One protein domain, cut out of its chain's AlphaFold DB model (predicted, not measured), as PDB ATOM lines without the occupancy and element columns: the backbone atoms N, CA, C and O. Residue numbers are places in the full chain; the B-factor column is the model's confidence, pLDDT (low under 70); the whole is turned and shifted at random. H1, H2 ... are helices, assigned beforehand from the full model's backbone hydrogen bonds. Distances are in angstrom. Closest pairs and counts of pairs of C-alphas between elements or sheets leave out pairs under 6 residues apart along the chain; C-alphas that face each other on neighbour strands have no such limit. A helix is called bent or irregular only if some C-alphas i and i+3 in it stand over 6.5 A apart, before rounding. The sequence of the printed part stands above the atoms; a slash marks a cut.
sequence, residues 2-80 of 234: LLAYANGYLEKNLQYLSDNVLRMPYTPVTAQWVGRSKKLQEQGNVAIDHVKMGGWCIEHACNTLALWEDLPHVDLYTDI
ATOM      1  N   LEU A   2      55.879  17.259  18.631       88.94
ATOM      2  CA  LEU A   2      56.965  18.040  19.259       88.94
ATOM      3  C   LEU A   2      56.577  19.499  19.520       88.94
ATOM      4  O   LEU A   2      56.722  19.974  20.635       88.94
ATOM      5  N   LEU A   3      55.926  20.154  18.554       92.56
ATOM      6  CA  LEU A   3      55.350  21.487  18.764       92.56
ATOM      7  C   LEU A   3      54.396  21.533  19.975       92.56
ATOM      8  O   LEU A   3      54.472  22.435  20.800       92.56
ATOM      9  N   ALA A   4      53.529  20.530  20.133       92.12
ATOM     10  CA  ALA A   4      52.625  20.444  21.282       92.12
ATOM     11  C   ALA A   4      53.387  20.205  22.597       92.12
ATOM     12  O   ALA A   4      53.061  20.810  23.615       92.12
ATOM     13  N   TYR A   5      54.429  19.371  22.569       89.62
ATOM     14  CA  TYR A   5      55.312  19.142  23.711       89.62
ATOM     15  C   TYR A   5      55.992  20.441  24.167       89.62
ATOM     16  O   TYR A   5      55.931  20.768  25.350       89.62
ATOM     17  N   ALA A   6      56.552  21.214  23.231       90.12
ATOM     18  CA  ALA A   6      57.186  22.502  23.505       90.12
ATOM     19  C   ALA A   6      56.197  23.542  24.072       90.12
ATOM     20  O   ALA A   6      56.580  24.398  24.864       90.12
ATOM     21  N   ASN A   7      54.909  23.411  23.741       91.50
ATOM     22  CA  ASN A   7      53.811  24.198  24.309       91.50
ATOM     23  C   ASN A   7      53.262  23.646  25.644       91.50
ATOM     24  O   ASN A   7      52.213  24.078  26.116       91.50
ATOM     25  N   GLY A   8      53.940  22.678  26.270       89.88
ATOM     26  CA  GLY A   8      53.571  22.138  27.582       89.88
ATOM     27  C   GLY A   8      52.548  20.996  27.555       89.88
ATOM     28  O   GLY A   8      52.200  20.458  28.611       89.88
ATOM     29  N   TYR A   9      52.101  20.546  26.379       90.62
ATOM     30  CA  TYR A   9      51.240  19.368  26.238       90.62
ATOM     31  C   TYR A   9      52.063  18.070  26.298       90.62
ATOM     32  O   TYR A   9      52.210  17.336  25.319       90.62
ATOM     33  N   LEU A  10      52.603  17.774  27.481       86.38
ATOM     34  CA  LEU A  10      53.472  16.617  27.718       86.38
ATOM     35  C   LEU A  10      52.725  15.285  27.520       86.38
ATOM     36  O   LEU A  10      51.668  15.062  28.116       86.38
ATOM     37  N   GLU A  11      53.314  14.383  26.725       80.81
ATOM     38  CA  GLU A  11      52.828  13.008  26.476       80.81
ATOM     39  C   GLU A  11      51.382  12.937  25.940       80.81
ATOM     40  O   GLU A  11      50.656  11.969  26.177       80.81
ATOM     41  N   LYS A  12      50.934  13.971  25.216       89.94
ATOM     42  CA  LYS A  12      49.592  14.026  24.624       89.94
ATOM     43  C   LYS A  12      49.614  13.567  23.176       89.94
ATOM     44  O   LYS A  12      50.381  14.091  22.379       89.94
ATOM     45  N   ASN A  13      48.769  12.596  22.841       92.56
ATOM     46  CA  ASN A  13      48.615  12.090  21.477       92.56
ATOM     47  C   ASN A  13      47.659  12.965  20.648       92.56
ATOM     48  O   ASN A  13      46.984  13.849  21.176       92.56
ATOM     49  N   LEU A  14      47.581  12.693  19.340       95.12
ATOM     50  CA  LEU A  14      46.726  13.449  18.421       95.12
ATOM     51  C   LEU A  14      45.247  13.426  18.831       95.12
ATOM     52  O   LEU A  14      44.582  14.446  18.694       95.12
ATOM     53  N   GLN A  15      44.750  12.316  19.387       95.19
ATOM     54  CA  GLN A  15      43.380  12.229  19.901       95.19
ATOM     55  C   GLN A  15      43.129  13.262  20.997       95.19
ATOM     56  O   GLN A  15      42.242  14.096  20.874       95.19
ATOM     57  N   TYR A  16      43.966  13.253  22.037       96.06
ATOM     58  CA  TYR A  16      43.850  14.197  23.139       96.06
ATOM     59  C   TYR A  16      43.899  15.642  22.638       96.06
ATOM     60  O   TYR A  16      43.102  16.465  23.078       96.06
ATOM     61  N   LEU A  17      44.828  15.953  21.731       97.00
ATOM     62  CA  LEU A  17      44.979  17.300  21.180       97.00
ATOM     63  C   LEU A  17      43.761  17.707  20.335       97.00
ATOM     64  O   LEU A  17      43.265  18.820  20.480       97.00
ATOM     65  N   SER A  18      43.225  16.797  19.523       96.56
ATOM     66  CA  SER A  18      42.012  17.041  18.733       96.56
ATOM     67  C   SER A  18      40.808  17.321  19.636       96.56
ATOM     68  O   SER A  18      40.130  18.331  19.461       96.56
ATOM     69  N   ASP A  19      40.600  16.488  20.656       95.81
ATOM     70  CA  ASP A  19      39.444  16.585  21.550       95.81
ATOM     71  C   ASP A  19      39.520  17.819  22.468       95.81
ATOM     72  O   ASP A  19      38.526  18.513  22.680       95.81
ATOM     73  N   ASN A  20      40.700  18.098  23.038       94.94
ATOM     74  CA  ASN A  20      40.847  19.064  24.134       94.94
ATOM     75  C   ASN A  20      41.374  20.433  23.687       94.94
ATOM     76  O   ASN A  20      41.062  21.424  24.345       94.94
ATOM     77  N   VAL A  21      42.170  20.493  22.614       95.00
ATOM     78  CA  VAL A  21      42.712  21.755  22.078       95.00
ATOM     79  C   VAL A  21      41.809  22.256  20.956       95.00
ATOM     80  O   VAL A  21      41.209  23.317  21.091       95.00
ATOM     81  N   LEU A  22      41.623  21.452  19.903       96.06
ATOM     82  CA  LEU A  22      40.843  21.862  18.730       96.06
ATOM     83  C   LEU A  22      39.324  21.738  18.915       96.06
ATOM     84  O   LEU A  22      38.564  22.397  18.207       96.06
ATOM     85  N   ARG A  23      38.866  20.873  19.832       96.44
ATOM     86  CA  ARG A  23      37.456  20.446  19.952       96.44
ATOM     87  C   ARG A  23      36.897  19.910  18.626       96.44
ATOM     88  O   ARG A  23      35.739  20.146  18.282       96.44
ATOM     89  N   MET A  24      37.742  19.199  17.884       95.62
ATOM     90  CA  MET A  24      37.433  18.592  16.590       95.62
ATOM     91  C   MET A  24      37.267  17.077  16.729       95.62
ATOM     92  O   MET A  24      37.861  16.485  17.631       95.62
ATOM     93  N   PRO A  25      36.477  16.429  15.852       94.81
ATOM     94  CA  PRO A  25      36.320  14.983  15.887       94.81
ATOM     95  C   PRO A  25      37.658  14.271  15.660       94.81
ATOM     96  O   PRO A  25      38.499  14.716  14.873       94.81
ATOM     97  N   TYR A  26      37.829  13.150  16.356       96.00
ATOM     98  CA  TYR A  26      38.929  12.221  16.151       96.00
ATOM     99  C   TYR A  26      38.439  10.776  16.281       96.00
ATOM    100  O   TYR A  26      37.942  10.357  17.329       96.00
ATOM    101  N   THR A  27      38.654   9.976  15.242       95.62
ATOM    102  CA  THR A  27      38.382   8.542  15.224       95.62
ATOM    103  C   THR A  27      39.687   7.783  15.008       95.62
ATOM    104  O   THR A  27      40.306   7.922  13.953       95.62
ATOM    105  N   PRO A  28      40.151   6.954  15.961       92.88
ATOM    106  CA  PRO A  28      41.379   6.197  15.766       92.88
ATOM    107  C   PRO A  28      41.210   5.182  14.633       92.88
ATOM    108  O   PRO A  28      40.176   4.532  14.507       92.88
ATOM    109  N   VAL A  29      42.279   4.959  13.868       90.25
ATOM    110  CA  VAL A  29      42.307   3.987  12.760       90.25
ATOM    111  C   VAL A  29      41.957   2.560  13.197       90.25
ATOM    112  O   VAL A  29      41.511   1.735  12.403       90.25
ATOM    113  N   THR A  30      42.147   2.267  14.484       88.62
ATOM    114  CA  THR A  30      41.825   0.986  15.112       88.62
ATOM    115  C   THR A  30      40.329   0.797  15.370       88.62
ATOM    116  O   THR A  30      39.910  -0.328  15.641       88.62
ATOM    117  N   ALA A  31      39.506   1.842  15.232       90.19
ATOM    118  CA  ALA A  31      38.060   1.780  15.437       90.19
ATOM    119  C   ALA A  31      37.366   0.771  14.505       90.19
ATOM    120  O   ALA A  31      36.386   0.145  14.902       90.19
ATOM    121  N   GLN A  32      37.902   0.530  13.301       88.75
ATOM    122  CA  GLN A  32      37.375  -0.500  12.387       88.75
ATOM    123  C   GLN A  32      37.419  -1.918  12.968       88.75
ATOM    124  O   GLN A  32      36.677  -2.787  12.511       88.75
ATOM    125  N   TRP A  33      38.289  -2.162  13.949       88.81
ATOM    126  CA  TRP A  33      38.492  -3.476  14.550       88.81
ATOM    127  C   TRP A  33      37.612  -3.724  15.775       88.81
ATOM    128  O   TRP A  33      37.582  -4.846  16.283       88.81
ATOM    129  N   VAL A  34      36.886  -2.711  16.252       85.81
ATOM    130  CA  VAL A  34      35.988  -2.844  17.403       85.81
ATOM    131  C   VAL A  34      34.911  -3.884  17.085       85.81
ATOM    132  O   VAL A  34      34.225  -3.803  16.069       85.81
ATOM    133  N   GLY A  35      34.797  -4.903  17.941       83.69
ATOM    134  CA  GLY A  35      33.856  -6.013  17.756       83.69
ATOM    135  C   GLY A  35      34.255  -7.044  16.689       83.69
ATOM    136  O   GLY A  35      33.488  -7.969  16.434       83.69
ATOM    137  N   ARG A  36      35.441  -6.928  16.070       84.38
ATOM    138  CA  ARG A  36      35.956  -7.894  15.082       84.38
ATOM    139  C   ARG A  36      36.921  -8.902  15.712       84.38
ATOM    140  O   ARG A  36      37.610  -8.602  16.684       84.38
ATOM    141  N   SER A  37      36.991 -10.105  15.136       84.44
ATOM    142  CA  SER A  37      37.863 -11.176  15.632       84.44
ATOM    143  C   SER A  37      39.346 -10.880  15.385       84.44
ATOM    144  O   SER A  37      39.716 -10.262  14.387       84.44
ATOM    145  N   LYS A  38      40.217 -11.387  16.266       81.69
ATOM    146  CA  LYS A  38      41.675 -11.233  16.144       81.69
ATOM    147  C   LYS A  38      42.224 -11.829  14.838       81.69
ATOM    148  O   LYS A  38      43.029 -11.197  14.168       81.69
ATOM    149  N   LYS A  39      41.687 -12.979  14.412       83.19
ATOM    150  CA  LYS A  39      42.029 -13.627  13.132       83.19
ATOM    151  C   LYS A  39      41.769 -12.717  11.927       83.19
ATOM    152  O   LYS A  39      42.501 -12.781  10.951       83.19
ATOM    153  N   LEU A  40      40.728 -11.886  11.987       78.50
ATOM    154  CA  LEU A  40      40.416 -10.926  10.931       78.50
ATOM    155  C   LEU A  40      41.374  -9.722  10.959       78.50
ATOM    156  O   LEU A  40      41.763  -9.240   9.905       78.50
ATOM    157  N   GLN A  41      41.802  -9.273  12.145       77.38
ATOM    158  CA  GLN A  41      42.809  -8.207  12.292       77.38
ATOM    159  C   GLN A  41      44.177  -8.632  11.726       77.38
ATOM    160  O   GLN A  41      44.896  -7.825  11.145       77.38
ATOM    161  N   GLU A  42      44.513  -9.918  11.845       81.19
ATOM    162  CA  GLU A  42      45.759 -10.508  11.339       81.19
ATOM    163  C   GLU A  42      45.779 -10.686   9.807       81.19
ATOM    164  O   GLU A  42      46.844 -10.897   9.233       81.19
ATOM    165  N   GLN A  43      44.639 -10.548   9.116       79.50
ATOM    166  CA  GLN A  43      44.563 -10.611   7.644       79.50
ATOM    167  C   GLN A  43      45.064  -9.331   6.946       79.50
ATOM    168  O   GLN A  43      45.009  -9.232   5.716       79.50
ATOM    169  N   GLY A  44      45.573  -8.361   7.714       72.69
ATOM    170  CA  GLY A  44      46.229  -7.162   7.197       72.69
ATOM    171  C   GLY A  44      45.341  -6.384   6.226       72.69
ATOM    172  O   GLY A  44      44.146  -6.213   6.465       72.69
ATOM    173  N   ASN A  45      45.925  -5.943   5.107       75.69
ATOM    174  CA  ASN A  45      45.273  -5.069   4.125       75.69
ATOM    175  C   ASN A  45      43.960  -5.618   3.547       75.69
ATOM    176  O   ASN A  45      43.131  -4.831   3.112       75.69
ATOM    177  N   VAL A  46      43.740  -6.935   3.560       81.19
ATOM    178  CA  VAL A  46      42.540  -7.555   2.970       81.19
ATOM    179  C   VAL A  46      41.282  -7.287   3.801       81.19
ATOM    180  O   VAL A  46      40.187  -7.178   3.257       81.19
ATOM    181  N   ALA A  47      41.422  -7.179   5.122       84.44
ATOM    182  CA  ALA A  47      40.292  -7.015   6.036       84.44
ATOM    183  C   ALA A  47      39.956  -5.545   6.350       84.44
ATOM    184  O   ALA A  47      39.001  -5.277   7.093       84.44
ATOM    185  N   ILE A  48      40.743  -4.610   5.807       88.19
ATOM    186  CA  ILE A  48      40.616  -3.172   6.039       88.19
ATOM    187  C   ILE A  48      39.448  -2.614   5.224       88.19
ATOM    188  O   ILE A  48      39.330  -2.831   4.021       88.19
ATOM    189  N   ASP A  49      38.598  -1.831   5.883       90.69
ATOM    190  CA  ASP A  49      37.616  -0.995   5.193       90.69
ATOM    191  C   ASP A  49      38.328   0.268   4.694       90.69
ATOM    192  O   ASP A  49      38.464   1.254   5.421       90.69
ATOM    193  N   HIS A  50      38.840   0.218   3.461       90.69
ATOM    194  CA  HIS A  50      39.664   1.290   2.897       90.69
ATOM    195  C   HIS A  50      38.944   2.640   2.818       90.69
ATOM    196  O   HIS A  50      39.600   3.676   2.914       90.69
ATOM    197  N   VAL A  51      37.615   2.648   2.679       93.06
ATOM    198  CA  VAL A  51      36.835   3.891   2.605       93.06
ATOM    199  C   VAL A  51      36.804   4.566   3.971       93.06
ATOM    200  O   VAL A  51      37.138   5.746   4.080       93.06
ATOM    201  N   LYS A  52      36.477   3.817   5.033       93.12
ATOM    202  CA  LYS A  52      36.521   4.352   6.404       93.12
ATOM    203  C   LYS A  52      37.933   4.752   6.807       93.12
ATOM    204  O   LYS A  52      38.126   5.829   7.360       93.12
ATOM    205  N   MET A  53      38.908   3.906   6.478       91.75
ATOM    206  CA  MET A  53      40.323   4.160   6.729       91.75
ATOM    207  C   MET A  53      40.764   5.472   6.067       91.75
ATOM    208  O   MET A  53      41.330   6.333   6.731       91.75
ATOM    209  N   GLY A  54      40.435   5.670   4.788       94.31
ATOM    210  CA  GLY A  54      40.720   6.915   4.076       94.31
ATOM    211  C   GLY A  54      40.106   8.137   4.759       94.31
ATOM    212  O   GLY A  54      40.805   9.123   4.976       94.31
ATOM    213  N   GLY A  55      38.836   8.048   5.174       96.19
ATOM    214  CA  GLY A  55      38.155   9.123   5.902       96.19
ATOM    215  C   GLY A  55      38.855   9.509   7.209       96.19
ATOM    216  O   GLY A  55      39.110  10.689   7.441       96.19
ATOM    217  N   TRP A  56      39.234   8.530   8.033       96.56
ATOM    218  CA  TRP A  56      39.945   8.794   9.290       96.56
ATOM    219  C   TRP A  56      41.363   9.320   9.069       96.56
ATOM    220  O   TRP A  56      41.805  10.203   9.793       96.56
ATOM    221  N   CYS A  57      42.074   8.839   8.044       95.12
ATOM    222  CA  CYS A  57      43.383   9.388   7.691       95.12
ATOM    223  C   CYS A  57      43.293  10.865   7.281       95.12
ATOM    224  O   CYS A  57      44.153  11.655   7.668       95.12
ATOM    225  N   ILE A  58      42.256  11.247   6.527       96.50
ATOM    226  CA  ILE A  58      42.008  12.649   6.162       96.50
ATOM    227  C   ILE A  58      41.728  13.477   7.419       96.50
ATOM    228  O   ILE A  58      42.330  14.530   7.591       96.50
ATOM    229  N   GLU A  59      40.878  12.986   8.322       96.69
ATOM    230  CA  GLU A  59      40.606  13.644   9.605       96.69
ATOM    231  C   GLU A  59      41.895  13.867  10.414       96.69
ATOM    232  O   GLU A  59      42.152  14.972  10.889       96.69
ATOM    233  N   HIS A  60      42.767  12.858  10.506       97.12
ATOM    234  CA  HIS A  60      44.037  12.966  11.232       97.12
ATOM    235  C   HIS A  60      44.984  13.980  10.588       97.12
ATOM    236  O   HIS A  60      45.644  14.739  11.302       97.12
ATOM    237  N   ALA A  61      45.044  14.016   9.254       97.19
ATOM    238  CA  ALA A  61      45.841  14.987   8.514       97.19
ATOM    239  C   ALA A  61      45.325  16.419   8.728       97.19
ATOM    240  O   ALA A  61      46.112  17.307   9.055       97.19
ATOM    241  N   CYS A  62      44.007  16.627   8.630       97.69
ATOM    242  CA  CYS A  62      43.367  17.917   8.882       97.69
ATOM    243  C   CYS A  62      43.603  18.398  10.317       97.69
ATOM    244  O   CYS A  62      44.028  19.533  10.509       97.69
ATOM    245  N   ASN A  63      43.410  17.539  11.323       97.69
ATOM    246  CA  ASN A  63      43.649  17.905  12.722       97.69
ATOM    247  C   ASN A  63      45.132  18.212  12.981       97.69
ATOM    248  O   ASN A  63      45.455  19.104  13.760       97.69
ATOM    249  N   THR A  64      46.050  17.498  12.322       97.31
ATOM    250  CA  THR A  64      47.490  17.775  12.428       97.31
ATOM    251  C   THR A  64      47.839  19.147  11.853       97.31
ATOM    252  O   THR A  64      48.596  19.882  12.484       97.31
ATOM    253  N   LEU A  65      47.274  19.508  10.696       97.69
ATOM    254  CA  LEU A  65      47.455  20.830  10.094       97.69
ATOM    255  C   LEU A  65      46.828  21.933  10.957       97.69
ATOM    256  O   LEU A  65      47.481  22.932  11.231       97.69
ATOM    257  N   ALA A  66      45.613  21.724  11.464       97.50
ATOM    258  CA  ALA A  66      44.958  22.685  12.347       97.50
ATOM    259  C   ALA A  66      45.769  22.924  13.635       97.50
ATOM    260  O   ALA A  66      45.967  24.065  14.033       97.50
ATOM    261  N   LEU A  67      46.323  21.871  14.251       97.00
ATOM    262  CA  LEU A  67      47.237  22.014  15.394       97.00
ATOM    263  C   LEU A  67      48.527  22.756  15.031       97.00
ATOM    264  O   LEU A  67      49.088  23.444  15.878       97.00
ATOM    265  N   TRP A  68      49.034  22.577  13.813       96.06
ATOM    266  CA  TRP A  68      50.223  23.282  13.336       96.06
ATOM    267  C   TRP A  68      49.982  24.789  13.192       96.06
ATOM    268  O   TRP A  68      50.881  25.578  13.479       96.06
ATOM    269  N   GLU A  69      48.786  25.176  12.755       96.00
ATOM    270  CA  GLU A  69      48.384  26.573  12.583       96.00
ATOM    271  C   GLU A  69      47.998  27.247  13.910       96.00
ATOM    272  O   GLU A  69      48.309  28.420  14.102       96.00
ATOM    273  N   ASP A  70      47.345  26.516  14.818       95.44
ATOM    274  CA  ASP A  70      46.820  27.049  16.085       95.44
ATOM    275  C   ASP A  70      47.881  27.138  17.198       95.44
ATOM    276  O   ASP A  70      47.873  28.066  18.008       95.44
ATOM    277  N   LEU A  71      48.824  26.187  17.252       96.19
ATOM    278  CA  LEU A  71      49.837  26.169  18.308       96.19
ATOM    279  C   LEU A  71      50.971  27.177  18.041       96.19
ATOM    280  O   LEU A  71      51.502  27.233  16.929       96.19
ATOM    281  N   PRO A  72      51.436  27.914  19.068       95.62
ATOM    282  CA  PRO A  72      52.555  28.831  18.911       95.62
ATOM    283  C   PRO A  72      53.863  28.089  18.614       95.62
ATOM    284  O   PRO A  72      54.236  27.140  19.305       95.62
ATOM    285  N   HIS A  73      54.607  28.576  17.623       94.75
ATOM    286  CA  HIS A  73      55.935  28.073  17.254       94.75
ATOM    287  C   HIS A  73      56.994  28.679  18.168       94.75
ATOM    288  O   HIS A  73      57.691  29.613  17.791       94.75
ATOM    289  N   VAL A  74      57.045  28.184  19.402       95.12
ATOM    290  CA  VAL A  74      57.983  28.654  20.432       95.12
ATOM    291  C   VAL A  74      59.437  28.306  20.092       95.12
ATOM    292  O   VAL A  74      59.691  27.268  19.477       95.12
ATOM    293  N   ASP A  75      60.379  29.114  20.586       94.75
ATOM    294  CA  ASP A  75      61.827  28.981  20.336       94.75
ATOM    295  C   ASP A  75      62.364  27.574  20.646       94.75
ATOM    296  O   ASP A  75      63.173  27.020  19.907       94.75
ATOM    297  N   LEU A  76      61.852  26.933  21.705       90.50
ATOM    298  CA  LEU A  76      62.209  25.551  22.046       90.50
ATOM    299  C   LEU A  76      61.936  24.579  20.884       90.50
ATOM    300  O   LEU A  76      62.744  23.694  20.612       90.50
ATOM    301  N   TYR A  77      60.821  24.750  20.171       92.06
ATOM    302  CA  TYR A  77      60.524  23.926  19.006       92.06
ATOM    303  C   TYR A  77      61.378  24.324  17.797       92.06
ATOM    304  O   TYR A  77      61.916  23.446  17.124       92.06
ATOM    305  N   THR A  78      61.484  25.619  17.493       93.31
ATOM    306  CA  THR A  78      62.130  26.091  16.257       93.31
ATOM    307  C   THR A  78      63.643  25.936  16.278       93.31
ATOM    308  O   THR A  78      64.218  25.573  15.251       93.31
ATOM    309  N   ASP A  79      64.265  26.162  17.432       93.19
ATOM    310  CA  ASP A  79      65.716  26.303  17.553       93.19
ATOM    311  C   ASP A  79      66.372  25.029  18.096       93.19
ATOM    312  O   ASP A  79      67.562  24.809  17.873       93.19
ATOM    313  N   ILE A  80      65.604  24.179  18.792       89.44
ATOM    314  CA  ILE A  80      66.107  22.948  19.414       89.44
ATOM    315  C   ILE A  80      65.424  21.716  18.822       89.44
ATOM    316  O   ILE A  80      66.087  20.947  18.132       89.44
TER     317      ILE A  80
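What this domain is: This is residues 2 to 80 of the 234 residues of the protein "Putative DNA polymerase" of viral metagenome (UniProt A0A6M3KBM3). One long helix, H6, makes one side of an elongated, loose loop of chain; the short helices H1, H2 and H3 lead the chain out along it, H4 and H5 make the turn at the far end, and H6 runs back. H2 and H3 pack on different stretches of H6, and H7, after H6, comes back to H1. The printed part has 79 residues with seven named helices, H1 to H7 in order along the chain, and no named strand; the class is all helix. The whole is loose, with a radius of gyration of the C-alphas of 15.8 A, and is a rod spanning 47 by 19 by 19 A.

How they stand to each other: Begin at H6, residues 50 to 70. With its residues 60 to 67 alone it touches H2, residues 14 to 22, at a steep tilt of 50 degrees, the same way; their closest C-alphas, of Ser 18 and Asn 63, are 6.3 A apart. With residues 52 to 57 alone H6 touches H3, residues 29 to 33, where the closest C-alphas, of Val 29 and Met 53, are 6.4 A apart. Beyond H3 look for H4, residues 38 to 41, and H5, residues 44 to 47: they are close but not clearly touching, with the closest C-alphas, of Leu 40 and Ala 47, 6.3 A apart. At the other end H1, residues 2 to 6, touches H7, residues 75 to 80, the closest C-alphas, of Leu 3 and Tyr 77, being 5.7 A apart. H1 and H6 are close but not clearly touching, with C-alphas 3 and 68 at 7.7 A. Every O i to N i+4 pair is within hydrogen-bond range in H1, H2, H6 and H7; in H3 it is 0 of 1, beside 1 of 2 O i to N i+3 pairs, and H4 and H5 are too short for an O i to N i+4 pair.

Where its parts are: Find C-alpha 50 at (39.664, 1.290, 2.897); from there H6 runs 29.8 A to C-alpha 70 at (46.820, 27.049, 16.085). H2 is 10.3 A long and H3 8.6 A. H3 is only just irregular: C-alphas 29 and 32 are 6.7 A apart. H7 runs 7.5 A to C-alpha 80 at (66.107, 22.948, 19.414).

The domain as a whole: The two C-alphas farthest apart, of Lys 39 and Asp 75, are 47.5 A from each other. The printed part has no cut and no long link. Its mean pLDDT is 91.3, and no printed residue is under 70.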